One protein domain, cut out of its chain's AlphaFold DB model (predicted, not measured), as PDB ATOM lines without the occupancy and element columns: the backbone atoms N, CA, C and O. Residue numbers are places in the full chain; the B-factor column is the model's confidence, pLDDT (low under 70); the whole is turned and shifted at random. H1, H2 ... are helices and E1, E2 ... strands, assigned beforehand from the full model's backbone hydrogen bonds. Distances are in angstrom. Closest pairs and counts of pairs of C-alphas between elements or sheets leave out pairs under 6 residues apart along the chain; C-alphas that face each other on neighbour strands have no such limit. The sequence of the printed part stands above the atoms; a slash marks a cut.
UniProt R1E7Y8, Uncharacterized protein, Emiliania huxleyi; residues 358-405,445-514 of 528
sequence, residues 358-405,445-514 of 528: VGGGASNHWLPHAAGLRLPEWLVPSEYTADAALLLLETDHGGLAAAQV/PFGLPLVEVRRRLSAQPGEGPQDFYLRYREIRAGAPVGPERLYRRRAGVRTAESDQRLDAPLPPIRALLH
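This is residues 358 to 405 and 445 to 514 of the 528 residues of an uncharacterized protein of Emiliania huxleyi (UniProt R1E7Y8). A strongly twisted sheet of four strands has helix H3 packed on one face, with H5 on the far side of H3 from the sheet, and an arm, residues 366 to 378 with H1, sticks out at one end. The long hairpin E3 and E4 makes one side of the sheet, and short E2 is its other edge. The printed part has 118 residues, with five named helices and four named strands in the order H1 E1 H2 E2 H3 E3 E4 H4 H5; the sheet, E2 E1 E3 E4, is antiparallel and the class is mixed. The whole is compact, with a radius of gyration of the C-alphas of 15.0 A, yet elongated, spanning 48 by 29 by 29 A.

H1, residues 366 to 370, stands free and is not on the sheet. E1, residues 389 to 395, is an inner strand, antiparallel to E2, residues 446 to 449, with N 392 and O 446 at 2.8 A. E1 is also antiparallel to E3, residues 468 to 476, with N 391 and O 473 at 2.8 A. H2, residues 398 to 401, only grazes the sheet; it touches H3, residues 450 to 458, closest at the C-alphas of Gly 399 and Arg 456, 5.8 A. H3 is on the sheet at a height of 8.3 A and stands up from it at 47 degrees. E2, H3 and E3 form a split strand-helix-strand unit, two strands running the same way with E1 between them, and its crossover is right-handed. E3 forms a hairpin with E4, residues 479 to 490, with N 470 and O 487 at 2.7 A; E4 bends by 73 degrees at residue 482. H4, residues 500 to 503, only just touches H3, with 3 pairs of C-alphas within 8 A, closest at Arg 454 and Leu 502, 6.1 A. H5, residues 508 to 513, only just touches H3, also with 3 pairs, closest at the C-alphas of Arg 455 and Ala 511, 6.9 A, at a steep tilt of 50 degrees, opposite ways. In H1, H3 and H5 every O i to N i+4 pair is within hydrogen-bond range; H2 and H4 are too short for such a pair.

H1 begins at C-alpha 366 (243.346, 142.192, 229.639). E1 is 15.8 A long, E2 10.2 A, H3 12.3 A, E3 25.2 A and E4 30.6 A, from C-alpha 479 (225.274, 140.428, 232.202) to C-alpha 490. H2, H4 and H5 are shorter; H5 ends at C-alpha 513 (241.012, 124.410, 221.979).

The C-alphas of Ala 371 and Ala 491, the two farthest apart, are 48.2 A apart. Residues 406 to 444 are not printed, and C-alphas 405 and 445 are 11.8 A apart across this cut. The link from H1 to E1, 18 residues, is long. Mean pLDDT of the printed part is 79.6; residues 358 to 374, 386 to 387 and 460 to 465 are under 70.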
ATOM      1  N   VAL A 358     235.556 135.587 235.298       51.03
ATOM      2  CA  VAL A 358     234.710 136.027 234.193       51.03
ATOM      3  C   VAL A 358     233.566 136.769 234.885       51.03
ATOM      4  O   VAL A 358     232.401 136.394 234.795       51.03
ATOM      5  N   GLY A 359     233.944 137.744 235.713       43.53
ATOM      6  CA  GLY A 359     233.075 138.416 236.671       43.53
ATOM      7  C   GLY A 359     232.358 139.549 235.981       43.53
ATOM      8  O   GLY A 359     232.981 140.328 235.256       43.53
ATOM      9  N   GLY A 360     231.028 139.575 236.107       45.25
ATOM     10  CA  GLY A 360     230.205 140.388 235.217       45.25
ATOM     11  C   GLY A 360     230.594 140.128 233.766       45.25
ATOM     12  O   GLY A 360     230.681 141.087 233.003       45.25
ATOM     13  N   GLY A 361     230.920 138.850 233.456       44.16
ATOM     14  CA  GLY A 361     231.424 138.245 232.207       44.16
ATOM     15  C   GLY A 361     232.197 139.116 231.233       44.16
ATOM     16  O   GLY A 361     232.096 138.942 230.019       44.16
ATOM     17  N   ALA A 362     233.048 139.958 231.802       47.91
ATOM     18  CA  ALA A 362     234.368 140.192 231.274       47.91
ATOM     19  C   ALA A 362     235.311 139.206 231.966       47.91
ATOM     20  O   ALA A 362     235.428 139.133 233.185       47.91
ATOM     21  N   SER A 363     235.976 138.407 231.161       59.34
ATOM     22  CA  SER A 363     237.163 137.680 231.582       59.34
ATOM     23  C   SER A 363     238.303 138.643 231.931       59.34
ATOM     24  O   SER A 363     238.443 139.705 231.321       59.34
ATOM     25  N   ASN A 364     239.226 138.227 232.797       57.19
ATOM     26  CA  ASN A 364     240.527 138.895 232.964       57.19
ATOM     27  C   ASN A 364     241.429 138.794 231.698       57.19
ATOM     28  O   ASN A 364     242.656 138.733 231.798       57.19
ATOM     29  N   HIS A 365     240.863 138.727 230.487       60.12
ATOM     30  CA  HIS A 365     241.566 138.802 229.205       60.12
ATOM     31  C   HIS A 365     241.950 140.270 228.933       60.12
ATOM     32  O   HIS A 365     241.425 140.927 228.034       60.12
ATOM     33  N   TRP A 366     242.872 140.806 229.741       56.84
ATOM     34  CA  TRP A 366     243.346 142.192 229.639       56.84
ATOM     35  C   TRP A 366     243.943 142.502 228.260       56.84
ATOM     36  O   TRP A 366     243.793 143.608 227.761       56.84
ATOM     37  N   LEU A 367     244.601 141.534 227.615       55.25
ATOM     38  CA  LEU A 367     245.358 141.766 226.380       55.25
ATOM     39  C   LEU A 367     244.470 142.077 225.157       55.25
ATOM     40  O   LEU A 367     244.717 143.096 224.515       55.25
ATOM     41  N   PRO A 368     243.435 141.280 224.826       52.41
ATOM     42  CA  PRO A 368     242.542 141.602 223.712       52.41
ATOM     43  C   PRO A 368     241.725 142.881 223.942       52.41
ATOM     44  O   PRO A 368     241.631 143.724 223.050       52.41
ATOM     45  N   HIS A 369     241.167 143.066 225.145       54.31
ATOM     46  CA  HIS A 369     240.284 144.201 225.424       54.31
ATOM     47  C   HIS A 369     241.031 145.517 225.656       54.31
ATOM     48  O   HIS A 369     240.647 146.526 225.067       54.31
ATOM     49  N   ALA A 370     242.107 145.528 226.450       53.34
ATOM     50  CA  ALA A 370     242.831 146.767 226.754       53.34
ATOM     51  C   ALA A 370     243.620 147.304 225.549       53.34
ATOM     52  O   ALA A 370     243.850 148.506 225.463       53.34
ATOM     53  N   ALA A 371     244.011 146.437 224.607       58.47
ATOM     54  CA  ALA A 371     244.711 146.841 223.388       58.47
ATOM     55  C   ALA A 371     243.787 147.004 222.164       58.47
ATOM     56  O   ALA A 371     244.277 147.291 221.073       58.47
ATOM     57  N   GLY A 372     242.474 146.765 222.299       63.31
ATOM     58  CA  GLY A 372     241.541 146.739 221.162       63.31
ATOM     59  C   GLY A 372     241.852 145.650 220.122       63.31
ATOM     60  O   GLY A 372     241.347 145.696 218.999       63.31
ATOM     61  N   LEU A 373     242.691 144.673 220.476       63.91
ATOM     62  CA  LEU A 373     243.119 143.585 219.606       63.91
ATOM     63  C   LEU A 373     242.004 142.545 219.509       63.91
ATOM     64  O   LEU A 373     241.842 141.692 220.382       63.91
ATOM     65  N   ARG A 374     241.249 142.581 218.411       67.12
ATOM     66  CA  ARG A 374     240.337 141.491 218.053       67.12
ATOM     67  C   ARG A 374     241.135 140.368 217.405       67.12
ATOM     68  O   ARG A 374     241.719 140.552 216.337       67.12
ATOM     69  N   LEU A 375     241.160 139.204 218.049       72.25
ATOM     70  CA  LEU A 375     241.673 137.998 217.411       72.25
ATOM     71  C   LEU A 375     240.781 137.638 216.208       72.25
ATOM     72  O   LEU A 375     239.590 137.952 216.220       72.25
ATOM     73  N   PRO A 376     241.328 137.001 215.159       78.19
ATOM     74  CA  PRO A 376     240.531 136.625 213.998       78.19
ATOM     75  C   PRO A 376     239.346 135.724 214.383       78.19
ATOM     76  O   PRO A 376     239.531 134.788 215.161       78.19
ATOM     77  N   GLU A 377     238.167 135.932 213.783       78.25
ATOM     78  CA  GLU A 377     236.945 135.145 214.066       78.25
ATOM     79  C   GLU A 377     237.164 133.637 213.850       78.25
ATOM     80  O   GLU A 377     236.613 132.799 214.556       78.25
ATOM     81  N   TRP A 378     238.034 133.256 212.908       77.69
ATOM     82  CA  TRP A 378     238.386 131.850 212.697       77.69
ATOM     83  C   TRP A 378     239.172 131.252 213.873       77.69
ATOM     84  O   TRP A 378     239.094 130.045 214.106       77.69
ATOM     85  N   LEU A 379     239.910 132.060 214.636       72.00
ATOM     86  CA  LEU A 379     240.675 131.616 215.797       72.00
ATOM     87  C   LEU A 379     239.802 131.630 217.054       72.00
ATOM     88  O   LEU A 379     239.735 130.614 217.749       72.00
ATOM     89  N   VAL A 380     239.080 132.727 217.291       72.44
ATOM     90  CA  VAL A 380     238.247 132.958 218.482       72.44
ATOM     91  C   VAL A 380     236.864 133.457 218.038       72.44
ATOM     92  O   VAL A 380     236.628 134.662 218.036       72.44
ATOM     93  N   PRO A 381     235.955 132.560 217.607       75.44
ATOM     94  CA  PRO A 381     234.619 132.964 217.214       75.44
ATOM     95  C   PRO A 381     233.867 133.475 218.427       75.44
ATOM     96  O   PRO A 381     233.915 132.844 219.488       75.44
ATOM     97  N   SER A 382     233.125 134.555 218.235       74.31
ATOM     98  CA  SER A 382     232.332 135.224 219.271       74.31
ATOM     99  C   SER A 382     231.439 134.272 220.085       74.31
ATOM    100  O   SER A 382     231.267 134.467 221.281       74.31
ATOM    101  N   GLU A 383     230.928 133.194 219.479       76.81
ATOM    102  CA  GLU A 383     230.069 132.192 220.137       76.81
ATOM    103  C   GLU A 383     230.798 131.219 221.079       76.81
ATOM    104  O   GLU A 383     230.158 130.498 221.848       76.81
ATOM    105  N   TYR A 384     232.125 131.142 220.992       73.69
ATOM    106  CA  TYR A 384     232.942 130.204 221.764       73.69
ATOM    107  C   TYR A 384     233.881 130.909 222.749       73.69
ATOM    108  O   TYR A 384     234.713 130.243 223.367       73.69
ATOM    109  N   THR A 385     233.754 132.229 222.902       70.94
ATOM    110  CA  THR A 385     234.522 133.013 223.878       70.94
ATOM    111  C   THR A 385     233.869 132.972 225.258       70.94
ATOM    112  O   THR A 385     232.767 132.450 225.442       70.94
ATOM    113  N   ALA A 386     234.552 133.556 226.242       64.25
ATOM    114  CA  ALA A 386     233.984 133.799 227.564       64.25
ATOM    115  C   ALA A 386     232.741 134.721 227.531       64.25
ATOM    116  O   ALA A 386     231.932 134.667 228.454       64.25
ATOM    117  N   ASP A 387     232.558 135.508 226.465       69.00
ATOM    118  CA  ASP A 387     231.466 136.482 226.328       69.00
ATOM    119  C   ASP A 387     230.147 135.846 225.860       69.00
ATOM    120  O   ASP A 387     229.095 136.478 225.963       69.00
ATOM    121  N   ALA A 388     230.201 134.613 225.342       76.56
ATOM    122  CA  ALA A 388     229.050 133.813 224.929       76.56
ATOM    123  C   ALA A 388     228.854 132.634 225.889       76.56
ATOM    124  O   ALA A 388     229.237 131.484 225.637       76.56
ATOM    125  N   ALA A 389     228.233 132.933 227.023       85.44
ATOM    126  CA  ALA A 389     227.970 131.964 228.073       85.44
ATOM    127  C   ALA A 389     226.483 131.848 228.386       85.44
ATOM    128  O   ALA A 389     225.668 132.676 227.977       85.44
ATOM    129  N   LEU A 390     226.131 130.793 229.111       90.25
ATOM    130  CA  LEU A 390     224.789 130.559 229.614       90.25
ATOM    131  C   LEU A 390     224.822 130.641 231.136       90.25
ATOM    132  O   LEU A 390     225.656 129.999 231.768       90.25
ATOM    133  N   LEU A 391     223.908 131.408 231.719       91.69
ATOM    134  CA  LEU A 391     223.588 131.328 233.136       91.69
ATOM    135  C   LEU A 391     222.673 130.124 233.328       91.69
ATOM    136  O   LEU A 391     221.493 130.196 232.986       91.69
ATOM    137  N   LEU A 392     223.216 129.023 233.836       93.12
ATOM    138  CA  LEU A 392     222.446 127.841 234.202       93.12
ATOM    139  C   LEU A 392     221.624 128.172 235.443       93.12
ATOM    140  O   LEU A 392     222.180 128.634 236.434       93.12
ATOM    141  N   LEU A 393     220.314 127.948 235.375       94.38
ATOM    142  CA  LEU A 393     219.381 128.194 236.478       94.38
ATOM    143  C   LEU A 393     218.906 126.885 237.106       94.38
ATOM    144  O   LEU A 393     218.831 126.773 238.323       94.38
ATOM    145  N   GLU A 394     218.584 125.899 236.268       95.31
ATOM    146  CA  GLU A 394     218.025 124.616 236.695       95.31
ATOM    147  C   GLU A 394     218.358 123.532 235.664       95.31
ATOM    148  O   GLU A 394     218.321 123.794 234.458       95.31
ATOM    149  N   THR A 395     218.684 122.319 236.109       95.06
ATOM    150  CA  THR A 395     218.864 121.157 235.228       95.06
ATOM    151  C   THR A 395     218.838 119.853 236.023       95.06
ATOM    152  O   THR A 395     219.310 119.807 237.158       95.06
ATOM    153  N   ASP A 396     218.340 118.785 235.407       92.94
ATOM    154  CA  ASP A 396     218.476 117.396 235.869       92.94
ATOM    155  C   ASP A 396     219.576 116.626 235.109       92.94
ATOM    156  O   ASP A 396     219.871 115.472 235.425       92.94
ATOM    157  N   HIS A 397     220.248 117.262 234.143       91.19
ATOM    158  CA  HIS A 397     221.358 116.654 233.421       91.19
ATOM    159  C   HIS A 397     222.590 116.556 234.332       91.19
ATOM    160  O   HIS A 397     223.279 117.553 234.577       91.19
ATOM    161  N   GLY A 398     222.932 115.345 234.783       88.56
ATOM    162  CA  GLY A 398     223.995 115.113 235.771       88.56
ATOM    163  C   GLY A 398     225.354 115.727 235.406       88.56
ATOM    164  O   GLY A 398     226.028 116.306 236.254       88.56
ATOM    165  N   GLY A 399     225.735 115.701 234.123       88.19
ATOM    166  CA  GLY A 399     226.985 116.314 233.661       88.19
ATOM    167  C   GLY A 399     227.005 117.847 233.749       88.19
ATOM    168  O   GLY A 399     228.079 118.423 233.905       88.19
ATOM    169  N   LEU A 400     225.844 118.507 233.663       91.50
ATOM    170  CA  LEU A 400     225.721 119.965 233.785       91.50
ATOM    171  C   LEU A 400     225.539 120.359 235.249       91.50
ATOM    172  O   LEU A 400     226.209 121.280 235.705       91.50
ATOM    173  N   ALA A 401     224.725 119.614 235.999       90.12
ATOM    174  CA  ALA A 401     224.562 119.801 237.437       90.12
ATOM    175  C   ALA A 401     225.900 119.690 238.188       90.12
ATOM    176  O   ALA A 401     226.153 120.440 239.122       90.12
ATOM    177  N   ALA A 402     226.793 118.809 237.731       89.19
ATOM    178  CA  ALA A 402     228.132 118.654 238.284       89.19
ATOM    179  C   ALA A 402     229.222 119.490 237.582       89.19
ATOM    180  O   ALA A 402     230.417 119.235 237.766       89.19
ATOM    181  N   ALA A 403     228.851 120.463 236.743       88.56
ATOM    182  CA  ALA A 403     229.821 121.365 236.117       88.56
ATOM    183  C   ALA A 403     230.456 122.339 237.104       88.56
ATOM    184  O   ALA A 403     231.570 122.806 236.864       88.56
ATOM    185  N   GLN A 404     229.788 122.569 238.227       88.00
ATOM    186  CA  GLN A 404     230.311 123.295 239.362       88.00
ATOM    187  C   GLN A 404     230.041 122.494 240.633       88.00
ATOM    188  O   GLN A 404     228.920 122.060 240.873       88.00
ATOM    189  N   VAL A 405     231.066 122.317 241.462       87.50
ATOM    190  CA  VAL A 405     230.941 121.605 242.739       87.50
ATOM    191  C   VAL A 405     231.521 122.468 243.846       87.50
ATOM    192  O   VAL A 405     232.689 122.847 243.773       87.50
ATOM    193  N   PRO A 445     222.702 129.030 240.706       89.38
ATOM    194  CA  PRO A 445     222.935 129.569 239.376       89.38
ATOM    195  C   PRO A 445     224.413 129.860 239.093       89.38
ATOM    196  O   PRO A 445     225.113 130.438 239.924       89.38
ATOM    197  N   PHE A 446     224.891 129.500 237.899       88.19
ATOM    198  CA  PHE A 446     226.252 129.832 237.466       88.19
ATOM    199  C   PHE A 446     226.397 129.999 235.958       88.19
ATOM    200  O   PHE A 446     225.663 129.408 235.168       88.19
ATOM    201  N   GLY A 447     227.389 130.792 235.557       86.81
ATOM    202  CA  GLY A 447     227.786 130.960 234.168       86.81
ATOM    203  C   GLY A 447     228.623 129.782 233.672       86.81
ATOM    204  O   GLY A 447     229.581 129.362 234.324       86.81
ATOM    205  N   LEU A 448     228.289 129.259 232.497       86.88
ATOM    206  CA  LEU A 448     229.084 128.259 231.791       86.88
ATOM    207  C   LEU A 448     229.181 128.639 230.308       86.88
ATOM    208  O   LEU A 448     228.144 128.852 229.675       86.88
ATOM    209  N   PRO A 449     230.388 128.720 229.716       86.12
ATOM    210  CA  PRO A 449     230.524 129.019 228.294       86.12
ATOM    211  C   PRO A 449     229.771 128.019 227.423       86.12
ATOM    212  O   PRO A 449     229.763 126.816 227.706       86.12
ATOM    213  N   LEU A 450     229.177 128.504 226.331       86.25
ATOM    214  CA  LEU A 450     228.340 127.695 225.441       86.25
ATOM    215  C   LEU A 450     229.059 126.431 224.945       86.25
ATOM    216  O   LEU A 450     228.466 125.354 224.864       86.25
ATOM    217  N   VAL A 451     230.359 126.548 224.659       85.44
ATOM    218  CA  VAL A 451     231.212 125.420 224.259       85.44
ATOM    219  C   VAL A 451     231.215 124.286 225.286       85.44
ATOM    220  O   VAL A 451     231.207 123.115 224.912       85.44
ATOM    221  N   GLU A 452     231.221 124.620 226.573       86.50
ATOM    222  CA  GLU A 452     231.346 123.656 227.661       86.50
ATOM    223  C   GLU A 452     229.996 123.012 227.971       86.50
ATOM    224  O   GLU A 452     229.935 121.806 228.214       86.50
ATOM    225  N   VAL A 453     228.904 123.774 227.837       90.00
ATOM    226  CA  VAL A 453     227.539 123.227 227.843       90.00
ATOM    227  C   VAL A 453     227.407 122.179 226.739       90.00
ATOM    228  O   VAL A 453     227.115 121.020 227.028       90.00
ATOM    229  N   ARG A 454     227.715 122.541 225.484       89.06
ATOM    230  CA  ARG A 454     227.657 121.609 224.343       89.06
ATOM    231  C   ARG A 454     228.559 120.393 224.547       89.06
ATOM    232  O   ARG A 454     228.136 119.272 224.280       89.06
ATOM    233  N   ARG A 455     229.779 120.590 225.064       86.75
ATOM    234  CA  ARG A 455     230.705 119.493 225.378       86.75
ATOM    235  C   ARG A 455     230.064 118.496 226.340       86.75
ATOM    236  O   ARG A 455     230.073 117.304 226.050       86.75
ATOM    237  N   ARG A 456     229.503 118.965 227.454       87.81
ATOM    238  CA  ARG A 456     228.909 118.104 228.489       87.81
ATOM    239  C   ARG A 456     227.658 117.387 228.001       87.81
ATOM    240  O   ARG A 456     227.510 116.210 228.307       87.81
ATOM    241  N   LEU A 457     226.838 118.054 227.191       87.50
ATOM    242  CA  LEU A 457     225.707 117.421 226.509       87.50
ATOM    243  C   LEU A 457     226.165 116.337 225.513       87.50
ATOM    244  O   LEU A 457     225.492 115.328 225.354       87.50
ATOM    245  N   SER A 458     227.320 116.517 224.859       82.62
ATOM    246  CA  SER A 458     227.859 115.544 223.891       82.62
ATOM    247  C   SER A 458     228.660 114.389 224.511       82.62
ATOM    248  O   SER A 458     228.837 113.359 223.869       82.62
ATOM    249  N   ALA A 459     229.192 114.564 225.725       76.75
ATOM    250  CA  ALA A 459     230.149 113.644 226.346       76.75
ATOM    251  C   ALA A 459     229.506 112.497 227.143       76.75
ATOM    252  O   ALA A 459     230.243 111.674 227.684       76.75
ATOM    253  N   GLN A 460     228.175 112.429 227.250       66.19
ATOM    254  CA  GLN A 460     227.514 111.340 227.968       66.19
ATOM    255  C   GLN A 460     227.720 109.999 227.236       66.19
ATOM    256  O   GLN A 460     227.240 109.832 226.112       66.19
ATOM    257  N   PRO A 461     228.430 109.031 227.842       49.22
ATOM    258  CA  PRO A 461     228.633 107.726 227.243       49.22
ATOM    259  C   PRO A 461     227.457 106.794 227.561       49.22
ATOM    260  O   PRO A 461     227.092 106.620 228.716       49.22
ATOM    261  N   GLY A 462     226.946 106.104 226.541       51.44
ATOM    262  CA  GLY A 462     226.492 104.715 226.683       51.44
ATOM    263  C   GLY A 462     225.110 104.421 227.276       51.44
ATOM    264  O   GLY A 462     224.711 103.265 227.221       51.44
ATOM    265  N   GLU A 463     224.345 105.394 227.769       48.88
ATOM    266  CA  GLU A 463     223.015 105.139 228.358       48.88
ATOM    267  C   GLU A 463     221.868 105.660 227.490       48.88
ATOM    268  O   GLU A 463     221.005 106.397 227.950       48.88
ATOM    269  N   GLY A 464     221.853 105.268 226.215       60.03
ATOM    270  CA  GLY A 464     220.709 105.494 225.336       60.03
ATOM    271  C   GLY A 464     220.212 106.952 225.263       60.03
ATOM    272  O   GLY A 464     220.927 107.903 225.580       60.03
ATOM    273  N   PRO A 465     218.986 107.152 224.770       65.50
ATOM    274  CA  PRO A 465     218.349 108.455 224.771       65.50
ATOM    275  C   PRO A 465     217.939 108.850 226.203       65.50
ATOM    276  O   PRO A 465     216.995 108.275 226.738       65.50
ATOM    277  N   GLN A 466     218.616 109.826 226.818       74.81
ATOM    278  CA  GLN A 466     218.217 110.353 228.130       74.81
ATOM    279  C   GLN A 466     217.273 111.550 228.005       74.81
ATOM    280  O   GLN A 466     217.468 112.453 227.182       74.81
ATOM    281  N   ASP A 467     216.257 111.543 228.860       90.00
ATOM    282  CA  ASP A 467     215.381 112.679 229.092       90.00
ATOM    283  C   ASP A 467     216.078 113.631 230.057       90.00
ATOM    284  O   ASP A 467     216.550 113.215 231.111       90.00
ATOM    285  N   PHE A 468     216.146 114.905 229.691       93.50
ATOM    286  CA  PHE A 468     216.629 115.946 230.589       93.50
ATOM    287  C   PHE A 468     216.046 117.297 230.198       93.50
ATOM    288  O   PHE A 468     215.550 117.494 229.079       93.50
ATOM    289  N   TYR A 469     216.147 118.256 231.106       94.88
ATOM    290  CA  TYR A 469     215.881 119.656 230.849       94.88
ATOM    291  C   TYR A 469     217.001 120.558 231.373       94.88
ATOM    292  O   TYR A 469     217.816 120.205 232.227       94.88
ATOM    293  N   LEU A 470     217.036 121.761 230.822       95.69
ATOM    294  CA  LEU A 470     217.952 122.825 231.168       95.69
ATOM    295  C   LEU A 470     217.204 124.153 231.055       95.69
ATOM    296  O   LEU A 470     216.699 124.495 229.983       95.69
ATOM    297  N   ARG A 471     217.154 124.909 232.149       96.50
ATOM    298  CA  ARG A 471     216.681 126.296 232.180       96.50
ATOM    299  C   ARG A 471     217.875 127.221 232.295       96.50
ATOM    300  O   ARG A 471     218.744 127.012 233.144       96.50
ATOM    301  N   TYR A 472     217.931 128.229 231.436       95.69
ATOM    302  CA  TYR A 472     219.073 129.134 231.385       95.69
ATOM    303  C   TYR A 472     218.713 130.527 230.870       95.69
ATOM    304  O   TYR A 472     217.655 130.741 230.280       95.69
ATOM    305  N   ARG A 473     219.627 131.479 231.065       93.62
ATOM    306  CA  ARG A 473     219.636 132.787 230.387       93.62
ATOM    307  C   ARG A 473     220.932 132.949 229.607       93.62
ATOM    308  O   ARG A 473     221.947 132.364 229.975       93.62
ATOM    309  N   GLU A 474     220.912 133.721 228.528       90.50
ATOM    310  CA  GLU A 474     222.164 134.086 227.858       90.50
ATOM    311  C   GLU A 474     222.934 135.072 228.729       90.50
ATOM    312  O   GLU A 474     222.333 135.915 229.383       90.50
ATOM    313  N   ILE A 475     224.256 134.983 228.721       84.12
ATOM    314  CA  ILE A 475     225.150 135.994 229.275       84.12
ATOM    315  C   ILE A 475     225.843 136.663 228.090       84.12
ATOM    316  O   ILE A 475     226.374 135.965 227.224       84.12
ATOM    317  N   ARG A 476     225.831 137.999 228.039       81.12
ATOM    318  CA  ARG A 476     226.552 138.794 227.030       81.12
ATOM    319  C   ARG A 476     227.223 139.984 227.664       81.12
ATOM    320  O   ARG A 476     226.578 140.694 228.434       81.12
ATOM    321  N   ALA A 477     228.506 140.176 227.339       72.62
ATOM    322  CA  ALA A 477     229.369 141.101 228.082       72.62
ATOM    323  C   ALA A 477     229.161 140.924 229.597       72.62
ATOM    324  O   ALA A 477     229.139 141.882 230.361       72.62
ATOM    325  N   GLY A 478     228.859 139.673 229.968       71.25
ATOM    326  CA  GLY A 478     228.731 139.250 231.328       71.25
ATOM    327  C   GLY A 478     227.571 139.674 232.194       71.25
ATOM    328  O   GLY A 478     227.525 139.304 233.366       71.25
ATOM    329  N   ALA A 479     226.591 140.338 231.607       79.38
ATOM    330  CA  ALA A 479     225.274 140.428 232.202       79.38
ATOM    331  C   ALA A 479     224.369 139.328 231.622       79.38
ATOM    332  O   ALA A 479     224.458 139.031 230.423       79.38
ATOM    333  N   PRO A 480     223.465 138.737 232.422       86.69
ATOM    334  CA  PRO A 480     222.350 137.972 231.890       86.69
ATOM    335  C   PRO A 480     221.496 138.859 230.978       86.69
ATOM    336  O   PRO A 480     221.081 139.947 231.374       86.69
ATOM    337  N   VAL A 481     221.210 138.394 229.768       89.25
ATOM    338  CA  VAL A 481     220.414 139.106 228.769       89.25
ATOM    339  C   VAL A 481     219.266 138.245 228.257       89.25
ATOM    340  O   VAL A 481     219.385 137.031 228.078       89.25
ATOM    341  N   GLY A 482     218.156 138.915 227.955       89.75
ATOM    342  CA  GLY A 482     216.972 138.289 227.381       89.75
ATOM    343  C   GLY A 482     216.150 137.459 228.375       89.75
ATOM    344  O   GLY A 482     216.449 137.414 229.572       89.75
ATOM    345  N   PRO A 483     215.067 136.833 227.883       94.69
ATOM    346  CA  PRO A 483     214.217 135.990 228.703       94.69
ATOM    347  C   PRO A 483     214.913 134.673 229.047       94.69
ATOM    348  O   PRO A 483     215.842 134.223 228.373       94.69
ATOM    349  N   GLU A 484     214.406 134.037 230.094       95.44
ATOM    350  CA  GLU A 484     214.733 132.655 230.401       95.44
ATOM    351  C   GLU A 484     214.320 131.722 229.258       95.44
ATOM    352  O   GLU A 484     213.276 131.907 228.630       95.44
ATOM    353  N   ARG A 485     215.152 130.717 228.992       95.62
ATOM    354  CA  ARG A 485     214.933 129.706 227.962       95.62
ATOM    355  C   ARG A 485     214.904 128.317 228.568       95.62
ATOM    356  O   ARG A 485     215.621 128.033 229.526       95.62
ATOM    357  N   LEU A 486     214.105 127.454 227.949       94.81
ATOM    358  CA  LEU A 486     214.026 126.035 228.252       94.81
ATOM    359  C   LEU A 486     214.636 125.242 227.098       94.81
ATOM    360  O   LEU A 486     214.346 125.477 225.926       94.81
ATOM    361  N   TYR A 487     215.463 124.270 227.445       95.00
ATOM    362  CA  TYR A 487     215.907 123.223 226.546       95.00
ATOM    363  C   TYR A 487     215.573 121.875 227.167       95.00
ATOM    364  O   TYR A 487     215.876 121.641 228.332       95.00
ATOM    365  N   ARG A 488     214.922 120.996 226.413       94.69
ATOM    366  CA  ARG A 488     214.442 119.699 226.877       94.69
ATOM    367  C   ARG A 488     214.637 118.646 225.792       94.69
ATOM    368  O   ARG A 488     214.270 118.846 224.630       94.69
ATOM    369  N   ARG A 489     215.157 117.490 226.196       92.44
ATOM    370  CA  ARG A 489     215.165 116.267 225.391       92.44
ATOM    371  C   ARG A 489     214.225 115.236 225.998       92.44
ATOM    372  O   ARG A 489     214.139 115.123 227.216       92.44
ATOM    373  N   ARG A 490     213.512 114.518 225.133       91.19
ATOM    374  CA  ARG A 490     212.698 113.348 225.466       91.19
ATOM    375  C   ARG A 490     212.974 112.237 224.470       91.19
ATOM    376  O   ARG A 490     212.987 112.495 223.267       91.19
ATOM    377  N   ALA A 491     213.231 111.033 224.957       87.25
ATOM    378  CA  ALA A 491     213.749 109.914 224.186       87.25
ATOM    379  C   ALA A 491     214.929 110.342 223.286       87.25
ATOM    380  O   ALA A 491     215.027 109.943 222.128       87.25
ATOM    381  N   GLY A 492     215.821 111.193 223.815       83.69
ATOM    382  CA  GLY A 492     216.992 111.731 223.107       83.69
ATOM    383  C   GLY A 492     216.686 112.706 221.969       83.69
ATOM    384  O   GLY A 492     217.620 113.214 221.345       83.69
ATOM    385  N   VAL A 493     215.414 113.021 221.727       86.94
ATOM    386  CA  VAL A 493     214.967 113.987 220.723       86.94
ATOM    387  C   VAL A 493     214.619 115.308 221.405       86.94
ATOM    388  O   VAL A 493     213.970 115.340 222.452       86.94
ATOM    389  N   ARG A 494     215.051 116.425 220.817       91.50
ATOM    390  CA  ARG A 494     214.685 117.773 221.273       91.50
ATOM    391  C   ARG A 494     213.159 117.972 221.176       91.50
ATOM    392  O   ARG A 494     212.567 117.669 220.144       91.50
ATOM    393  N   THR A 495     212.526 118.548 222.202       92.25
ATOM    394  CA  THR A 495     211.103 118.943 222.128       92.25
ATOM    395  C   THR A 495     210.895 120.208 221.279       92.25
ATOM    396  O   THR A 495     211.805 121.020 221.124       92.25
ATOM    397  N   ALA A 496     209.689 120.419 220.738       89.12
ATOM    398  CA  ALA A 496     209.389 121.564 219.861       89.12
ATOM    399  C   ALA A 496     209.601 122.941 220.525       89.12
ATOM    400  O   ALA A 496     209.958 123.901 219.851       89.12
ATOM    401  N   GLU A 497     209.427 123.020 221.846       87.06
ATOM    402  CA  GLU A 497     209.565 124.244 222.652       87.06
ATOM    403  C   GLU A 497     211.023 124.585 223.012       87.06
ATOM    404  O   GLU A 497     211.285 125.609 223.640       87.06
ATOM    405  N   SER A 498     211.978 123.722 222.657       88.19
ATOM    406  CA  SER A 498     213.369 123.845 223.097       88.19
ATOM    407  C   SER A 498     214.232 124.698 222.166       88.19
ATOM    408  O   SER A 498     214.120 124.615 220.942       88.19
ATOM    409  N   ASP A 499     215.177 125.447 222.743       85.31
ATOM    410  CA  ASP A 499     216.158 126.236 221.980       85.31
ATOM    411  C   ASP A 499     217.077 125.340 221.120       85.31
ATOM    412  O   ASP A 499     217.833 124.506 221.615       85.31
ATOM    413  N   GLN A 500     217.059 125.536 219.803       86.44
ATOM    414  CA  GLN A 500     217.821 124.714 218.857       86.44
ATOM    415  C   GLN A 500     219.342 124.912 218.955       86.44
ATOM    416  O   GLN A 500     220.112 124.080 218.469       86.44
ATOM    417  N   ARG A 501     219.806 126.004 219.577       84.56
ATOM    418  CA  ARG A 501     221.233 126.369 219.630       84.56
ATOM    419  C   ARG A 501     222.100 125.335 220.337       84.56
ATOM    420  O   ARG A 501     223.292 125.250 220.038       84.56
ATOM    421  N   LEU A 502     221.550 124.560 221.264       88.44
ATOM    422  CA  LEU A 502     222.314 123.559 222.010       88.44
ATOM    423  C   LEU A 502     222.541 122.254 221.233       88.44
ATOM    424  O   LEU A 502     223.400 121.473 221.631       88.44
ATOM    425  N   ASP A 503     221.852 122.048 220.106       84.12
ATOM    426  CA  ASP A 503     222.012 120.846 219.275       84.12
ATOM    427  C   ASP A 503     223.156 120.922 218.270       84.12
ATOM    428  O   ASP A 503     223.548 119.896 217.710       84.12
ATOM    429  N   ALA A 504     223.683 122.119 218.005       82.38
ATOM    430  CA  ALA A 504     224.762 122.269 217.043       82.38
ATOM    431  C   ALA A 504     225.989 121.461 217.511       82.38
ATOM    432  O   ALA A 504     226.449 121.654 218.645       82.38
ATOM    433  N   PRO A 505     226.538 120.568 216.665       78.38
ATOM    434  CA  PRO A 505     227.652 119.722 217.056       78.38
ATOM    435  C   PRO A 505     228.860 120.587 217.403       78.38
ATOM    436  O   PRO A 505     229.182 121.541 216.693       78.38
ATOM    437  N   LEU A 506     229.550 120.245 218.492       82.25
ATOM    438  CA  LEU A 506     230.786 120.919 218.862       82.25
ATOM    439  C   LEU A 506     231.904 120.474 217.903       82.25
ATOM    440  O   LEU A 506     232.270 119.297 217.924       82.25
ATOM    441  N   PRO A 507     232.489 121.372 217.085       84.56
ATOM    442  CA  PRO A 507     233.549 120.967 216.169       84.56
ATOM    443  C   PRO A 507     234.750 120.390 216.942       84.56
ATOM    444  O   PRO A 507     235.130 120.973 217.963       84.56
ATOM    445  N   PRO A 508     235.417 119.318 216.467       82.69
ATOM    446  CA  PRO A 508     236.515 118.675 217.199       82.69
ATOM    447  C   PRO A 508     237.649 119.633 217.585       82.69
ATOM    448  O   PRO A 508     238.164 119.584 218.700       82.69
ATOM    449  N   ILE A 509     237.991 120.571 216.697       81.06
ATOM    450  CA  ILE A 509     239.012 121.589 216.973       81.06
ATOM    451  C   ILE A 509     238.587 122.542 218.100       81.06
ATOM    452  O   ILE A 509     239.411 122.940 218.921       81.06
ATOM    453  N   ARG A 510     237.291 122.865 218.205       83.31
ATOM    454  CA  ARG A 510     236.745 123.674 219.305       83.31
ATOM    455  C   ARG A 510     236.724 122.867 220.592       83.31
ATOM    456  O   ARG A 510     237.166 123.372 221.618       83.31
ATOM    457  N   ALA A 511     236.338 121.595 220.527       79.00
ATOM    458  CA  ALA A 511     236.436 120.680 221.656       79.00
ATOM    459  C   ALA A 511     237.883 120.530 222.170       79.00
ATOM    460  O   ALA A 511     238.094 120.330 223.370       79.00
ATOM    461  N   LEU A 512     238.888 120.655 221.305       77.50
ATOM    462  CA  LEU A 512     240.290 120.641 221.712       77.50
ATOM    463  C   LEU A 512     240.736 121.979 222.323       77.50
ATOM    464  O   LEU A 512     241.298 121.990 223.417       77.50
ATOM    465  N   LEU A 513     240.483 123.089 221.626       75.75
ATOM    466  CA  LEU A 513     241.012 124.410 221.979       75.75
ATOM    467  C   LEU A 513     240.259 125.086 223.133       75.75
ATOM    468  O   LEU A 513     240.896 125.674 224.000       75.75
ATOM    469  N   HIS A 514     238.926 124.987 223.148       74.88
ATOM    470  CA  HIS A 514     238.039 125.794 223.988       74.88
ATOM    471  C   HIS A 514     237.535 124.974 225.168       74.88
ATOM    472  O   HIS A 514     236.590 124.196 225.053       74.88
TER     473      HIS A 514